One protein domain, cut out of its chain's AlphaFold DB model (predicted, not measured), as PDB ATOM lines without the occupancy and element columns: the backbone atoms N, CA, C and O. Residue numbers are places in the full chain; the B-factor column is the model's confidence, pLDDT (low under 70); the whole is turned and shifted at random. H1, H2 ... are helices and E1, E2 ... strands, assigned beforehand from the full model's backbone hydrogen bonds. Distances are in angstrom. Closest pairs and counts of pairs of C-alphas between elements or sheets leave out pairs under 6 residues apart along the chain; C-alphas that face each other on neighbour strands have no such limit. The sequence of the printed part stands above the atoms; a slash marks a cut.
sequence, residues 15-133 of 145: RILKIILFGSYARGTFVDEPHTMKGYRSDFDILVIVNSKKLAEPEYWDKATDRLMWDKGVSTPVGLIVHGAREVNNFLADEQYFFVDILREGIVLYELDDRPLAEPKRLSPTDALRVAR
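What this domain is: This is residues 15 to 133 of the 145 residues of the protein "Polbeta domain-containing protein" of Ensifer sojae CCBAU 05684 (UniProt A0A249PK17). A twisted sheet of four strands has two helices, H4 and H5, packed over one face and set about perpendicular to each other, while the short H2 lies over edge strand E3 on the opposite face and H3 only grazes that edge. A last helix, H6, lies beyond H5 on the side away from the sheet, reached by a long link from E4, and another long link, residues 27 to 43, loops far out between H1 and E2. The printed part has 119 residues with six named helices and four named strands, along the chain E1 H1 E2 H2 H3 E3 H4 H5 E4 H6; the mixed sheet has the order E3 E2 E1 E4, and the class is mixed, helices and strands. The whole is only just compact, close to loose, with a radius of gyration of the C-alphas of 15.9 A and spans of 42 by 36 by 22 A.

How they stand to each other: E1, residues 16 to 22, is an inner strand, antiparallel at 157 degrees to E2, residues 44 to 50; N 20 and O 47 are within hydrogen-bond range at 2.9 A. E2 is parallel at 20 degrees to the edge strand E3, residues 78 to 84, with N 48 and O 81 at 2.9 A. The other edge strand, E4, residues 107 to 111, is antiparallel to E1 at 172 degrees, with N 21 and O 107 at 2.8 A. H1, residues 23 to 26, is only just at the sheet's level, with a height over the sheet of 3.9 A. H2, residues 53 to 56, is on the sheet at a height of 5.7 A, only just over E3 with 3 of its C-alphas; the closest C-alphas, of Lys 53 and Gly 84, are 4.4 A apart. H3, residues 62 to 70, only grazes the sheet, with its residues 64 to 69. E2, H2 H3 and E3 form a strand-helix-strand unit, two parallel neighbour strands with helices between, its crossover right-handed. H4, residues 85 to 93, stands up from the sheet at 46 degrees, at a height of 11.7 A, over E2 and only just over E3. H5, residues 97 to 105, is on the same face at a height of 9.9 A, over E1 and across the strands, at 82 degrees to E1 on the local plane. H4 and H5 touch, the closest C-alphas being those of Leu 92 and Val 100, 6.1 A apart, and their lines are about perpendicular at 80 degrees. H4 and H5 on this face make two layers with the sheet; H2 is on the opposite face. E3, H4 H5 and E4 form a split strand-helix-strand unit, with E2 and E1 between its strands in the sheet, and its crossover is right-handed. H6, residues 125 to 133, is not on the sheet; it is close to H5 but not clearly touching, with the C-alphas of Tyr 97 and Val 131 closest at 7.6 A. In H3, H4, H5 and H6 every O i to N i+4 pair is within hydrogen-bond range; H1 and H2 are too short for such a pair, and in each the one O i to N i+3 pair is within range.

Where its parts are: E1 begins at C-alpha 16, (121.191, 123.878, 133.996), and is 16.9 A long. E2 measures 19.0 A and E3 19.5 A, ending at C-alpha 84, (121.461, 119.030, 125.979); E4 measures 11.0 A. H3 is 12.1 A long, H4 12.2 A, H5 11.6 A and H6 12.4 A, ending at C-alpha 133, (95.725, 113.636, 113.230). H1 and H2 have four residues each.

The domain as a whole: The two C-alphas farthest apart, of Met 37 and Arg 115, are 46.6 A apart. The printed part has no cut. The links H1 to E2 and E4 to H6 are long, with 17 and 13 residues. The mean pLDDT of the printed part is 84.0; residues 34 to 40 and 113 to 133 are under 70.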
ATOM      1  N   ARG A  15     125.948 122.959 133.790       91.25
ATOM      2  CA  ARG A  15     124.969 124.021 134.052       91.25
ATOM      3  C   ARG A  15     123.591 123.600 133.563       91.25
ATOM      4  O   ARG A  15     123.462 123.148 132.424       91.25
ATOM      5  N   ILE A  16     122.590 123.807 134.414       94.31
ATOM      6  CA  ILE A  16     121.191 123.878 133.996       94.31
ATOM      7  C   ILE A  16     121.015 125.234 133.321       94.31
ATOM      8  O   ILE A  16     121.389 126.255 133.892       94.31
ATOM      9  N   LEU A  17     120.516 125.225 132.093       93.75
ATOM     10  CA  LEU A  17     120.276 126.421 131.298       93.75
ATOM     11  C   LEU A  17     118.816 126.845 131.355       93.75
ATOM     12  O   LEU A  17     118.552 128.029 131.498       93.75
ATOM     13  N   LYS A  18     117.873 125.901 131.275       94.81
ATOM     14  CA  LYS A  18     116.440 126.190 131.417       94.81
ATOM     15  C   LYS A  18     115.705 125.060 132.124       94.81
ATOM     16  O   LYS A  18     116.107 123.901 132.010       94.81
ATOM     17  N   ILE A  19     114.621 125.406 132.808       96.19
ATOM     18  CA  ILE A  19     113.606 124.470 133.303       96.19
ATOM     19  C   ILE A  19     112.254 124.977 132.815       96.19
ATOM     20  O   ILE A  19     111.906 126.132 133.059       96.19
ATOM     21  N   ILE A  20     111.509 124.126 132.117       96.12
ATOM     22  CA  ILE A  20     110.231 124.472 131.497       96.12
ATOM     23  C   ILE A  20     109.184 123.463 131.962       96.12
ATOM     24  O   ILE A  20     109.372 122.261 131.794       96.12
ATOM     25  N   LEU A  21     108.088 123.956 132.533       96.50
ATOM     26  CA  LEU A  21     106.872 123.178 132.744       96.50
ATOM     27  C   LEU A  21     106.102 123.113 131.430       96.50
ATOM     28  O   LEU A  21     105.841 124.148 130.821       96.50
ATOM     29  N   PHE A  22     105.714 121.919 131.008       95.75
ATOM     30  CA  PHE A  22     104.920 121.713 129.806       95.75
ATOM     31  C   PHE A  22     103.734 120.781 130.073       95.75
ATOM     32  O   PHE A  22     103.386 120.489 131.218       95.75
ATOM     33  N   GLY A  23     103.047 120.377 129.007       92.38
ATOM     34  CA  GLY A  23     101.961 119.414 129.102       92.38
ATOM     35  C   GLY A  23     100.673 120.019 129.653       92.38
ATOM     36  O   GLY A  23     100.301 121.155 129.354       92.38
ATOM     37  N   SER A  24      99.918 119.211 130.389       91.00
ATOM     38  CA  SER A  24      98.546 119.550 130.792       91.00
ATOM     39  C   SER A  24      98.477 120.735 131.762       91.00
ATOM     40  O   SER A  24      97.604 121.590 131.616       91.00
ATOM     41  N   TYR A  25      99.430 120.840 132.693       92.12
ATOM     42  CA  TYR A  25      99.484 121.950 133.644       92.12
ATOM     43  C   TYR A  25      99.863 123.273 132.990       92.12
ATOM     44  O   TYR A  25      99.244 124.287 133.299       92.12
ATOM     45  N   ALA A  26     100.815 123.272 132.053       91.62
ATOM     46  CA  ALA A  26     101.182 124.488 131.327       91.62
ATOM     47  C   ALA A  26     100.018 125.033 130.479       91.62
ATOM     48  O   ALA A  26      99.825 126.241 130.391       91.62
ATOM     49  N   ARG A  27      99.195 124.137 129.915       91.38
ATOM     50  CA  ARG A  27      98.035 124.486 129.076       91.38
ATOM     51  C   ARG A  27      96.744 124.745 129.857       91.38
ATOM     52  O   ARG A  27      95.741 125.119 129.257       91.38
ATOM     53  N   GLY A  28      96.732 124.503 131.170       87.50
ATOM     54  CA  GLY A  28      95.522 124.603 131.996       87.50
ATOM     55  C   GLY A  28      94.468 123.522 131.717       87.50
ATOM     56  O   GLY A  28      93.320 123.674 132.118       87.50
ATOM     57  N   THR A  29      94.838 122.428 131.042       88.44
ATOM     58  CA  THR A  29      93.951 121.293 130.724       88.44
ATOM     59  C   THR A  29      94.208 120.084 131.629       88.44
ATOM     60  O   THR A  29      93.921 118.950 131.243       88.44
ATOM     61  N   PHE A  30      94.855 120.292 132.776       85.25
ATOM     62  CA  PHE A  30      95.157 119.233 133.734       85.25
ATOM     63  C   PHE A  30      93.886 118.748 134.431       85.25
ATOM     64  O   PHE A  30      92.921 119.493 134.603       85.25
ATOM     65  N   VAL A  31      93.903 117.481 134.834       82.31
ATOM     66  CA  VAL A  31      92.823 116.851 135.592       82.31
ATOM     67  C   VAL A  31      93.379 116.457 136.950       82.31
ATOM     68  O   VAL A  31      94.425 115.813 137.030       82.31
ATOM     69  N   ASP A  32      92.676 116.838 138.011       77.69
ATOM     70  CA  ASP A  32      92.986 116.429 139.378       77.69
ATOM     71  C   ASP A  32      91.693 115.962 140.049       77.69
ATOM     72  O   ASP A  32      90.934 116.748 140.615       77.69
ATOM     73  N   GLU A  33      91.400 114.668 139.915       78.00
ATOM     74  CA  GLU A  33      90.209 114.045 140.491       78.00
ATOM     75  C   GLU A  33      90.590 112.957 141.510       78.00
ATOM     76  O   GLU A  33      90.351 111.765 141.288       78.00
ATOM     77  N   PRO A  34      91.155 113.332 142.672       63.84
ATOM     78  CA  PRO A  34      91.604 112.367 143.675       63.84
ATOM     79  C   PRO A  34      90.444 111.626 144.361       63.84
ATOM     80  O   PRO A  34      90.664 110.633 145.052       63.84
ATOM     81  N   HIS A  35      89.206 112.100 144.185       58.72
ATOM     82  CA  HIS A  35      88.011 111.582 144.855       58.72
ATOM     83  C   HIS A  35      87.054 110.811 143.931       58.72
ATOM     84  O   HIS A  35      86.031 110.316 144.404       58.72
ATOM     85  N   THR A  36      87.347 110.690 142.630       60.78
ATOM     86  CA  THR A  36      86.517 109.897 141.707       60.78
ATOM     87  C   THR A  36      87.028 108.458 141.606       60.78
ATOM     88  O   THR A  36      88.200 108.182 141.850       60.78
ATOM     89  N   MET A  37      86.159 107.513 141.219       53.72
ATOM     90  CA  MET A  37      86.499 106.078 141.087       53.72
ATOM     91  C   MET A  37      87.697 105.789 140.165       53.72
ATOM     92  O   MET A  37      88.239 104.687 140.209       53.72
ATOM     93  N   LYS A  38      88.093 106.742 139.312       62.22
ATOM     94  CA  LYS A  38      89.237 106.608 138.404       62.22
ATOM     95  C   LYS A  38      90.553 107.117 138.998       62.22
ATOM     96  O   LYS A  38      91.595 106.739 138.473       62.22
ATOM     97  N   GLY A  39      90.517 107.944 140.050       60.56
ATOM     98  CA  GLY A  39      91.704 108.457 140.744       60.56
ATOM     99  C   GLY A  39      92.737 109.110 139.822       60.56
ATOM    100  O   GLY A  39      93.936 108.985 140.068       60.56
ATOM    101  N   TYR A  40      92.301 109.725 138.718       67.94
ATOM    102  CA  TYR A  40      93.220 110.240 137.710       67.94
ATOM    103  C   TYR A  40      93.734 111.617 138.124       67.94
ATOM    104  O   TYR A  40      92.957 112.551 138.329       67.94
ATOM    105  N   ARG A  41      95.056 111.731 138.211       79.75
ATOM    106  CA  ARG A  41      95.765 112.979 138.462       79.75
ATOM    107  C   ARG A  41      96.829 113.143 137.394       79.75
ATOM    108  O   ARG A  41      97.591 112.216 137.143       79.75
ATOM    109  N   SER A  42      96.842 114.297 136.739       85.81
ATOM    110  CA  SER A  42      97.891 114.640 135.785       85.81
ATOM    111  C   SER A  42      99.229 114.841 136.497       85.81
ATOM    112  O   SER A  42      99.266 115.356 137.617       85.81
ATOM    113  N   ASP A  43     100.312 114.488 135.813       89.25
ATOM    114  CA  ASP A  43     101.681 114.711 136.274       89.25
ATOM    115  C   ASP A  43     102.143 116.138 135.928       89.25
ATOM    116  O   ASP A  43     101.622 116.774 135.007       89.25
ATOM    117  N   PHE A  44     103.147 116.647 136.644       92.31
ATOM    118  CA  PHE A  44     103.925 117.799 136.198       92.31
ATOM    119  C   PHE A  44     104.991 117.342 135.200       92.31
ATOM    120  O   PHE A  44     105.973 116.713 135.587       92.31
ATOM    121  N   ASP A  45     104.825 117.693 133.927       95.00
ATOM    122  CA  ASP A  45     105.816 117.415 132.889       95.00
ATOM    123  C   ASP A  45     106.882 118.525 132.848       95.00
ATOM    124  O   ASP A  45     106.581 119.687 132.569       95.00
ATOM    125  N   ILE A  46     108.141 118.184 133.129       96.56
ATOM    126  CA  ILE A  46     109.260 119.129 133.226       96.56
ATOM    127  C   ILE A  46     110.341 118.788 132.200       96.56
ATOM    128  O   ILE A  46     110.879 117.681 132.182       96.56
ATOM    129  N   LEU A  47     110.716 119.777 131.386       97.56
ATOM    130  CA  LEU A  47     111.902 119.735 130.535       97.56
ATOM    131  C   LEU A  47     113.034 120.508 131.204       97.56
ATOM    132  O   LEU A  47     112.915 121.709 131.457       97.56
ATOM    133  N   VAL A  48     114.165 119.841 131.414       97.12
ATOM    134  CA  VAL A  48     115.416 120.482 131.820       97.12
ATOM    135  C   VAL A  48     116.385 120.521 130.648       97.12
ATOM    136  O   VAL A  48     116.714 119.501 130.043       97.12
ATOM    137  N   ILE A  49     116.890 121.714 130.349       95.81
ATOM    138  CA  ILE A  49     117.891 121.928 129.309       95.81
ATOM    139  C   ILE A  49     119.234 122.178 129.976       95.81
ATOM    140  O   ILE A  49     119.373 123.103 130.774       95.81
ATOM    141  N   VAL A  50     120.239 121.384 129.622       95.56
ATOM    142  CA  VAL A  50     121.598 121.485 130.165       95.56
ATOM    143  C   VAL A  50     122.619 121.871 129.105       95.56
ATOM    144  O   VAL A  50     122.431 121.684 127.904       95.56
ATOM    145  N   ASN A  51     123.758 122.397 129.542       92.50
ATOM    146  CA  ASN A  51     124.788 122.901 128.634       92.50
ATOM    147  C   ASN A  51     125.584 121.824 127.874       92.50
ATOM    148  O   ASN A  51     126.362 122.165 126.982       92.50
ATOM    149  N   SER A  52     125.426 120.537 128.198       90.56
ATOM    150  CA  SER A  52     126.105 119.447 127.491       90.56
ATOM    151  C   SER A  52     125.268 118.175 127.463       90.56
ATOM    152  O   SER A  52     124.610 117.858 128.448       90.56
ATOM    153  N   LYS A  53     125.360 117.415 126.365       91.94
ATOM    154  CA  LYS A  53     124.706 116.104 126.230       91.94
ATOM    155  C   LYS A  53     125.076 115.153 127.368       91.94
ATOM    156  O   LYS A  53     124.204 114.540 127.952       91.94
ATOM    157  N   LYS A  54     126.358 115.100 127.741       92.62
ATOM    158  CA  LYS A  54     126.823 114.229 128.826       92.62
ATOM    159  C   LYS A  54     126.129 114.522 130.163       92.62
ATOM    160  O   LYS A  54     125.900 113.603 130.927       92.62
ATOM    161  N   LEU A  55     125.788 115.780 130.453       93.75
ATOM    162  CA  LEU A  55     125.047 116.120 131.674       93.75
ATOM    163  C   LEU A  55     123.556 115.745 131.592       93.75
ATOM    164  O   LEU A  55     122.885 115.743 132.614       93.75
ATOM    165  N   ALA A  56     123.033 115.458 130.400       95.50
ATOM    166  CA  ALA A  56     121.666 114.981 130.215       95.50
ATOM    167  C   ALA A  56     121.532 113.465 130.441       95.50
ATOM    168  O   ALA A  56     120.416 112.961 130.463       95.50
ATOM    169  N   GLU A  57     122.644 112.742 130.615       94.56
ATOM    170  CA  GLU A  57     122.613 111.301 130.873       94.56
ATOM    171  C   GLU A  57     121.925 110.992 132.221       94.56
ATOM    172  O   GLU A  57     122.153 111.725 133.194       94.56
ATOM    173  N   PRO A  58     121.131 109.903 132.318       91.56
ATOM    174  CA  PRO A  58     120.337 109.576 133.508       91.56
ATOM    175  C   PRO A  58     121.138 109.524 134.816       91.56
ATOM    176  O   PRO A  58     120.679 110.033 135.836       91.56
ATOM    177  N   GLU A  59     122.389 109.051 134.761       93.00
ATOM    178  CA  GLU A  59     123.292 108.916 135.918       93.00
ATOM    179  C   GLU A  59     123.503 110.221 136.721       93.00
ATOM    180  O   GLU A  59     123.870 110.189 137.900       93.00
ATOM    181  N   TYR A  60     123.288 111.391 136.103       93.25
ATOM    182  CA  TYR A  60     123.384 112.694 136.776       93.25
ATOM    183  C   TYR A  60     122.082 113.120 137.465       93.25
ATOM    184  O   TYR A  60     122.111 114.037 138.292       93.25
ATOM    185  N   TRP A  61     120.965 112.467 137.147       94.69
ATOM    186  CA  TRP A  61     119.608 112.861 137.527       94.69
ATOM    187  C   TRP A  61     118.883 111.838 138.390       94.69
ATOM    188  O   TRP A  61     117.938 112.239 139.058       94.69
ATOM    189  N   ASP A  62     119.354 110.591 138.480       92.44
ATOM    190  CA  ASP A  62     118.726 109.527 139.283       92.44
ATOM    191  C   ASP A  62     118.339 110.000 140.691       92.44
ATOM    192  O   ASP A  62     117.186 109.910 141.093       92.44
ATOM    193  N   LYS A  63     119.264 110.649 141.413       92.38
ATOM    194  CA  LYS A  63     118.986 111.179 142.761       92.38
ATOM    195  C   LYS A  63     117.908 112.263 142.791       92.38
ATOM    196  O   LYS A  63     117.207 112.401 143.791       92.38
ATOM    197  N   ALA A  64     117.842 113.094 141.753       92.00
ATOM    198  CA  ALA A  64     116.829 114.137 141.648       92.00
ATOM    199  C   ALA A  64     115.465 113.512 141.338       92.00
ATOM    200  O   ALA A  64     114.492 113.849 142.005       92.00
ATOM    201  N   THR A  65     115.420 112.565 140.402       90.00
ATOM    202  CA  THR A  65     114.223 111.795 140.053       90.00
ATOM    203  C   THR A  65     113.697 111.013 141.255       90.00
ATOM    204  O   THR A  65     112.523 111.144 141.590       90.00
ATOM    205  N   ASP A  66     114.565 110.306 141.981       90.44
ATOM    206  CA  ASP A  66     114.211 109.599 143.216       90.44
ATOM    207  C   ASP A  66     113.601 110.557 144.238       90.44
ATOM    208  O   ASP A  66     112.550 110.291 144.819       90.44
ATOM    209  N   ARG A  67     114.231 111.718 144.448       90.00
ATOM    210  CA  ARG A  67     113.690 112.709 145.376       90.00
ATOM    211  C   ARG A  67     112.318 113.205 144.923       90.00
ATOM    212  O   ARG A  67     111.432 113.297 145.757       90.00
ATOM    213  N   LEU A  68     112.125 113.493 143.639       89.31
ATOM    214  CA  LEU A  68     110.826 113.924 143.111       89.31
ATOM    215  C   LEU A  68     109.739 112.851 143.275       89.31
ATOM    216  O   LEU A  68     108.582 113.202 143.475       89.31
ATOM    217  N   MET A  69     110.103 111.567 143.228       85.69
ATOM    218  CA  MET A  69     109.168 110.456 143.433       85.69
ATOM    219  C   MET A  69     108.796 110.236 144.905       85.69
ATOM    220  O   MET A  69     107.659 109.874 145.198       85.69
ATOM    221  N   TRP A  70     109.742 110.421 145.831       86.44
ATOM    222  CA  TRP A  70     109.572 110.019 147.235       86.44
ATOM    223  C   TRP A  70     109.394 111.180 148.225       86.44
ATOM    224  O   TRP A  70     109.073 110.943 149.395       86.44
ATOM    225  N   ASP A  71     109.614 112.428 147.808       85.00
ATOM    226  CA  ASP A  71     109.448 113.599 148.672       85.00
ATOM    227  C   ASP A  71     107.961 113.852 148.956       85.00
ATOM    228  O   ASP A  71     107.178 114.197 148.077       85.00
ATOM    229  N   LYS A  72     107.569 113.718 150.228       80.06
ATOM    230  CA  LYS A  72     106.181 113.906 150.681       80.06
ATOM    231  C   LYS A  72     105.667 115.337 150.499       80.06
ATOM    232  O   LYS A  72     104.461 115.552 150.589       80.06
ATOM    233  N   GLY A  73     106.556 116.311 150.285       82.81
ATOM    234  CA  GLY A  73     106.178 117.677 149.922       82.81
ATOM    235  C   GLY A  73     105.711 117.812 148.469       82.81
ATOM    236  O   GLY A  73     105.041 118.788 148.133       82.81
ATOM    237  N   VAL A  74     106.023 116.834 147.614       79.81
ATOM    238  CA  VAL A  74     105.639 116.793 146.202       79.81
ATOM    239  C   VAL A  74     104.422 115.885 146.065       79.81
ATOM    240  O   VAL A  74     104.520 114.666 146.007       79.81
ATOM    241  N   SER A  75     103.234 116.490 146.072       78.75
ATOM    242  CA  SER A  75     101.983 115.723 146.025       78.75
ATOM    243  C   SER A  75     101.576 115.303 144.609       78.75
ATOM    244  O   SER A  75     100.835 114.334 144.469       78.75
ATOM    245  N   THR A  76     102.030 116.022 143.579       85.00
ATOM    246  CA  THR A  76     101.788 115.699 142.165       85.00
ATOM    247  C   THR A  76     103.023 114.989 141.607       85.00
ATOM    248  O   THR A  76     104.115 115.542 141.758       85.00
ATOM    249  N   PRO A  77     102.895 113.824 140.948       85.81
ATOM    250  CA  PRO A  77     104.039 113.167 140.321       85.81
ATOM    251  C   PRO A  77     104.714 114.080 139.291       85.81
ATOM    252  O   PRO A  77     104.058 114.914 138.667       85.81
ATOM    253  N   VAL A  78     106.027 113.933 139.111       90.94
ATOM    254  CA  VAL A  78     106.809 114.760 138.182       90.94
ATOM    255  C   VAL A  78     107.433 113.879 137.106       90.94
ATOM    256  O   VAL A  78     108.276 113.034 137.403       90.94
ATOM    257  N   GLY A  79     107.040 114.101 135.854       91.81
ATOM    258  CA  GLY A  79     107.690 113.533 134.680       91.81
ATOM    259  C   GLY A  79     108.869 114.411 134.273       91.81
ATOM    260  O   GLY A  79     108.675 115.525 133.799       91.81
ATOM    261  N   LEU A  80     110.099 113.932 134.463       93.75
ATOM    262  CA  LEU A  80     111.314 114.691 134.160       93.75
ATOM    263  C   LEU A  80     111.970 114.181 132.872       93.75
ATOM    264  O   LEU A  80     112.376 113.024 132.801       93.75
ATOM    265  N   ILE A  81     112.148 115.067 131.889       95.94
ATOM    266  CA  ILE A  81     113.010 114.829 130.725       95.94
ATOM    267  C   ILE A  81     114.172 115.822 130.717       95.94
ATOM    268  O   ILE A  81     114.007 117.003 131.033       95.94
ATOM    269  N   VAL A  82     115.363 115.350 130.348       97.25
ATOM    270  CA  VAL A  82     116.580 116.169 130.336       97.25
ATOM    271  C   VAL A  82     117.262 116.064 128.984       97.25
ATOM    272  O   VAL A  82     117.519 114.969 128.497       97.25
ATOM    273  N   HIS A  83     117.595 117.209 128.389       97.00
ATOM    274  CA  HIS A  83     118.293 117.263 127.106       97.00
ATOM    275  C   HIS A  83     119.413 118.298 127.092       97.00
ATOM    276  O   HIS A  83     119.373 119.333 127.762       97.00
ATOM    277  N   GLY A  84     120.432 118.040 126.270       95.00
ATOM    278  CA  GLY A  84     121.461 119.030 125.979       95.00
ATOM    279  C   GLY A  84     120.919 120.153 125.091       95.00
ATOM    280  O   GLY A  84     120.188 119.899 124.140       95.00
ATOM    281  N   ALA A  85     121.352 121.394 125.316       93.06
ATOM    282  CA  ALA A  85     120.896 122.556 124.545       93.06
ATOM    283  C   ALA A  85     121.112 122.427 123.029       93.06
ATOM    284  O   ALA A  85     120.288 122.881 122.241       93.06
ATOM    285  N   ARG A  86     122.206 121.776 122.608       91.69
ATOM    286  CA  ARG A  86     122.447 121.492 121.185       91.69
ATOM    287  C   ARG A  86     121.419 120.521 120.605       91.69
ATOM    288  O   ARG A  86     120.998 120.723 119.479       91.69
ATOM    289  N   GLU A  87     121.018 119.501 121.362       94.75
ATOM    290  CA  GLU A  87     119.997 118.550 120.908       94.75
ATOM    291  C   GLU A  87     118.638 119.232 120.801       94.75
ATOM    292  O   GLU A  87     117.998 119.119 119.766       94.75
ATOM    293  N   VAL A  88     118.255 120.027 121.807       94.31
ATOM    294  CA  VAL A  88     117.009 120.806 121.758       94.31
ATOM    295  C   VAL A  88     116.989 121.740 120.548       94.31
ATOM    296  O   VAL A  88     116.007 121.761 119.816       94.31
ATOM    297  N   ASN A  89     118.081 122.459 120.271       91.69
ATOM    298  CA  ASN A  89     118.164 123.305 119.078       91.69
ATOM    299  C   ASN A  89     118.031 122.509 117.772       91.69
ATOM    300  O   ASN A  89     117.387 122.991 116.845       91.69
ATOM    301  N   ASN A  90     118.600 121.303 117.698       92.88
ATOM    302  CA  ASN A  90     118.430 120.437 116.532       92.88
ATOM    303  C   ASN A  90     116.971 119.978 116.395       92.88
ATOM    304  O   ASN A  90     116.412 120.089 115.314       92.88
ATOM    305  N   PHE A  91     116.321 119.559 117.485       93.56
ATOM    306  CA  PHE A  91     114.905 119.177 117.465       93.56
ATOM    307  C   PHE A  91     113.998 120.318 116.999       93.56
ATOM    308  O   PHE A  91     113.045 120.085 116.262       93.56
ATOM    309  N   LEU A  92     114.309 121.553 117.391       90.25
ATOM    310  CA  LEU A  92     113.585 122.740 116.938       90.25
ATOM    311  C   LEU A  92     113.848 123.049 115.461       90.25
ATOM    312  O   LEU A  92     112.916 123.400 114.742       90.25
ATOM    313  N   ALA A  93     115.095 122.902 115.005       88.31
ATOM    314  CA  ALA A  93     115.461 123.084 113.603       88.31
ATOM    315  C   ALA A  93     114.811 122.030 112.690       88.31
ATOM    316  O   ALA A  93     114.402 122.363 111.580       88.31
ATOM    317  N   ASP A  94     114.674 120.800 113.189       89.88
ATOM    318  CA  ASP A  94     114.026 119.664 112.522       89.88
ATOM    319  C   ASP A  94     112.492 119.668 112.684       89.88
ATOM    320  O   ASP A  94     111.823 118.716 112.284       89.88
ATOM    321  N   GLU A  95     111.925 120.720 113.286       86.19
ATOM    322  CA  GLU A  95     110.482 120.898 113.499       86.19
ATOM    323  C   GLU A  95     109.828 119.733 114.265       86.19
ATOM    324  O   GLU A  95     108.674 119.365 114.029       86.19
ATOM    325  N   GLN A  96     110.547 119.153 115.233       89.94
ATOM    326  CA  GLN A  96     109.958 118.171 116.136       89.94
ATOM    327  C   GLN A  96     108.890 118.834 117.003       89.94
ATOM    328  O   GLN A  96     109.184 119.511 117.991       89.94
ATOM    329  N   TYR A  97     107.635 118.582 116.635       86.69
ATOM    330  CA  TYR A  97     106.449 119.203 117.221       86.69
ATOM    331  C   TYR A  97     106.413 119.166 118.740       86.69
ATOM    332  O   TYR A  97     106.077 120.166 119.354       86.69
ATOM    333  N   PHE A  98     106.850 118.062 119.345       89.75
ATOM    334  CA  PHE A  98     106.931 117.947 120.796       89.75
ATOM    335  C   PHE A  98     107.731 119.098 121.436       89.75
ATOM    336  O   PHE A  98     107.234 119.760 122.338       89.75
ATOM    337  N   PHE A  99     108.934 119.402 120.938       91.88
ATOM    338  CA  PHE A  99     109.765 120.489 121.476       91.88
ATOM    339  C   PHE A  99     109.281 121.875 121.041       91.88
ATOM    340  O   PHE A  99     109.428 122.841 121.791       91.88
ATOM    341  N   VAL A 100     108.687 121.977 119.850       89.94
ATOM    342  CA  VAL A 100     108.064 123.218 119.370       89.94
ATOM    343  C   VAL A 100     106.898 123.626 120.273       89.94
ATOM    344  O   VAL A 100     106.826 124.787 120.673       89.94
ATOM    345  N   ASP A 101     106.026 122.686 120.631       91.12
ATOM    346  CA  ASP A 101     104.881 122.927 121.509       91.12
ATOM    347  C   ASP A 101     105.347 123.290 122.923       91.12
ATOM    348  O   ASP A 101     104.847 124.252 123.502       91.12
ATOM    349  N   ILE A 102     106.385 122.618 123.443       93.50
ATOM    350  CA  ILE A 102     107.000 122.980 124.732       93.50
ATOM    351  C   ILE A 102     107.487 124.432 124.734       93.50
ATOM    352  O   ILE A 102     107.262 125.139 125.711       93.50
ATOM    353  N   LEU A 103     108.140 124.906 123.669       90.12
ATOM    354  CA  LEU A 103     108.600 126.300 123.622       90.12
ATOM    355  C   LEU A 103     107.477 127.320 123.439       90.12
ATOM    356  O   LEU A 103     107.644 128.472 123.835       90.12
ATOM    357  N   ARG A 104     106.366 126.933 122.812       89.69
ATOM    358  CA  ARG A 104     105.238 127.836 122.558       89.69
ATOM    359  C   ARG A 104     104.283 127.944 123.734       89.69
ATOM    360  O   ARG A 104     103.778 129.030 123.999       89.69
ATOM    361  N   GLU A 105     104.010 126.822 124.383       92.38
ATOM    362  CA  GLU A 105     102.951 126.687 125.385       92.38
ATOM    363  C   GLU A 105     103.505 126.425 126.789       92.38
ATOM    364  O   GLU A 105     102.768 126.500 127.769       92.38
ATOM    365  N   GLY A 106     104.797 126.107 126.907       93.88
ATOM    366  CA  GLY A 106     105.443 125.843 128.183       93.88
ATOM    367  C   GLY A 106     105.650 127.099 129.027       93.88
ATOM    368  O   GLY A 106     105.861 128.204 128.527       93.88
ATOM    369  N   ILE A 107     105.647 126.905 130.343       94.94
ATOM    370  CA  ILE A 107     105.925 127.940 131.337       94.94
ATOM    371  C   ILE A 107     107.383 127.795 131.776       94.94
ATOM    372  O   ILE A 107     107.774 126.783 132.360       94.94
ATOM    373  N   VAL A 108     108.204 128.812 131.513       94.62
ATOM    374  CA  VAL A 108     109.605 128.836 131.958       94.62
ATOM    375  C   VAL A 108     109.650 129.040 133.473       94.62
ATOM    376  O   VAL A 108     109.226 130.073 133.983       94.62
ATOM    377  N   LEU A 109     110.176 128.048 134.193       94.56
ATOM    378  CA  LEU A 109     110.347 128.081 135.649       94.56
ATOM    379  C   LEU A 109     111.727 128.601 136.060       94.56
ATOM    380  O   LEU A 109     111.892 129.160 137.142       94.56
ATOM    381  N   TYR A 110     112.732 128.383 135.211       94.38
ATOM    382  CA  TYR A 110     114.106 128.821 135.431       94.38
ATOM    383  C   TYR A 110     114.819 129.050 134.099       94.38
ATOM    384  O   TYR A 110     114.640 128.273 133.159       94.38
ATOM    385  N   GLU A 111     115.685 130.062 134.056       91.56
ATOM    386  CA  GLU A 111     116.552 130.368 132.920       91.56
ATOM    387  C   GLU A 111     117.893 130.939 133.404       91.56
ATOM    388  O   GLU A 111     117.937 131.825 134.258       91.56
ATOM    389  N   LEU A 112     118.989 130.402 132.868       84.00
ATOM    390  CA  LEU A 112     120.354 130.849 133.112       84.00
ATOM    391  C   LEU A 112     120.934 131.427 131.820       84.00
ATOM    392  O   LEU A 112     121.253 130.669 130.901       84.00
ATOM    393  N   ASP A 113     121.173 132.740 131.839       66.25
ATOM    394  CA  ASP A 113     121.610 133.561 130.698       66.25
ATOM    395  C   ASP A 113     120.505 133.709 129.632       66.25
ATOM    396  O   ASP A 113     119.844 132.749 129.251       66.25
ATOM    397  N   ASP A 114     120.310 134.924 129.130       58.94
ATOM    398  CA  ASP A 114     119.211 135.358 128.251       58.94
ATOM    399  C   ASP A 114     119.393 134.973 126.770       58.94
ATOM    400  O   ASP A 114     118.730 135.510 125.879       58.94
ATOM    401  N   ARG A 115     120.301 134.034 126.474       64.06
ATOM    402  CA  ARG A 115     120.554 133.598 125.096       64.06
ATOM    403  C   ARG A 115     119.347 132.812 124.576       64.06
ATOM    404  O   ARG A 115     119.074 131.721 125.091       64.06
ATOM    405  N   PRO A 116     118.655 133.300 123.531       61.66
ATOM    406  CA  PRO A 116     117.443 132.658 123.050       61.66
ATOM    407  C   PRO A 116     117.750 131.278 122.454       61.66
ATOM    408  O   PRO A 116     118.774 131.074 121.795       61.66
ATOM    409  N   LEU A 117     116.844 130.321 122.688       67.50
ATOM    410  CA  LEU A 117     116.797 129.078 121.913       67.50
ATOM    411  C   LEU A 117     116.409 129.397 120.464       67.50
ATOM    412  O   LEU A 117     115.876 130.471 120.187       67.50
ATOM    413  N   ALA A 118     116.667 128.467 119.542       66.31
ATOM    414  CA  ALA A 118     116.235 128.635 118.157       66.31
ATOM    415  C   ALA A 118     114.716 128.884 118.090       66.31
ATOM    416  O   ALA A 118     113.936 128.100 118.633       66.31
ATOM    417  N   GLU A 119     114.298 129.968 117.429       64.44
ATOM    418  CA  GLU A 119     112.875 130.251 117.248       64.44
ATOM    419  C   GLU A 119     112.245 129.193 116.328       64.44
ATOM    420  O   GLU A 119     112.699 129.014 115.192       64.44
ATOM    421  N   PRO A 120     111.187 128.493 116.775       59.97
ATOM    422  CA  PRO A 120     110.510 127.527 115.931       59.97
ATOM    423  C   PRO A 120     109.746 128.244 114.815       59.97
ATOM    424  O   PRO A 120     108.939 129.145 115.072       59.97
ATOM    425  N   LYS A 121     109.931 127.805 113.566       62.69
ATOM    426  CA  LYS A 121     109.179 128.336 112.419       62.69
ATOM    427  C   LYS A 121     107.671 128.166 112.640       62.69
ATOM    428  O   LYS A 121     107.213 127.153 113.174       62.69
ATOM    429  N   ARG A 122     106.873 129.175 112.255       54.25
ATOM    430  CA  ARG A 122     105.401 129.087 112.311       54.25
ATOM    431  C   ARG A 122     104.944 127.899 111.469       54.25
ATOM    432  O   ARG A 122     105.320 127.797 110.306       54.25
ATOM    433  N   LEU A 123     104.137 127.028 112.069       58.12
ATOM    434  CA  LEU A 123     103.620 125.849 111.382       58.12
ATOM    435  C   LEU A 123     102.673 126.274 110.263       58.12
ATOM    436  O   LEU A 123     101.854 127.180 110.447       58.12
ATOM    437  N   SER A 124     102.755 125.589 109.124       62.12
ATOM    438  CA  SER A 124     101.718 125.692 108.104       62.12
ATOM    439  C   SER A 124     100.413 125.062 108.637       62.12
ATOM    440  O   SER A 124     100.466 124.096 109.407       62.12
ATOM    441  N   PRO A 125      99.220 125.547 108.244       61.03
ATOM    442  CA  PRO A 125      97.948 124.940 108.657       61.03
ATOM    443  C   PRO A 125      97.844 123.441 108.319       61.03
ATOM    444  O   PRO A 125      97.222 122.671 109.048       61.03
ATOM    445  N   THR A 126      98.488 123.016 107.231       63.50
ATOM    446  CA  THR A 126      98.582 121.617 106.796       63.50
ATOM    447  C   THR A 126      99.410 120.752 107.742       63.50
ATOM    448  O   THR A 126      99.034 119.616 108.029       63.50
ATOM    449  N   ASP A 127     100.501 121.296 108.275       63.03
ATOM    450  CA  ASP A 127     101.366 120.613 109.234       63.03
ATOM    451  C   ASP A 127     100.712 120.495 110.611       63.03
ATOM    452  O   ASP A 127     100.694 119.409 111.189       63.03
ATOM    453  N   ALA A 128     100.052 121.558 111.079       62.34
ATOM    454  CA  ALA A 128      99.264 121.525 112.312       62.34
ATOM    455  C   ALA A 128      98.147 120.460 112.259       62.34
ATOM    456  O   ALA A 128      97.933 119.721 113.221       62.34
ATOM    457  N   LEU A 129      97.473 120.322 111.109       58.81
ATOM    458  CA  LEU A 129      96.443 119.301 110.905       58.81
ATOM    459  C   LEU A 129      97.019 117.877 110.899       58.81
ATOM    460  O   LEU A 129      96.394 116.960 111.432       58.81
ATOM    461  N   ARG A 130      98.201 117.676 110.308       65.12
ATOM    462  CA  ARG A 130      98.889 116.378 110.288       65.12
ATOM    463  C   ARG A 130      99.316 115.947 111.691       65.12
ATOM    464  O   ARG A 130      99.160 114.777 112.020       65.12
ATOM    465  N   VAL A 131      99.780 116.879 112.522       61.19
ATOM    466  CA  VAL A 131     100.086 116.628 113.942       61.19
ATOM    467  C   VAL A 131      98.828 116.270 114.709       61.19
ATOM    468  O   VAL A 131      98.781 115.215 115.324       61.19
ATOM    469  N   ALA A 132      97.770 117.078 114.604       58.94
ATOM    470  CA  ALA A 132      96.510 116.811 115.297       58.94
ATOM    471  C   ALA A 132      95.912 115.438 114.936       58.94
ATOM    472  O   ALA A 132      95.253 114.810 115.760       58.94
ATOM    473  N   ARG A 133      96.161 114.957 113.711       56.53
ATOM    474  CA  ARG A 133      95.725 113.636 113.230       56.53
ATOM    475  C   ARG A 133      96.710 112.500 113.532       56.53
ATOM    476  O   ARG A 133      96.288 111.351 113.545       56.53
TER     477      ARG A 133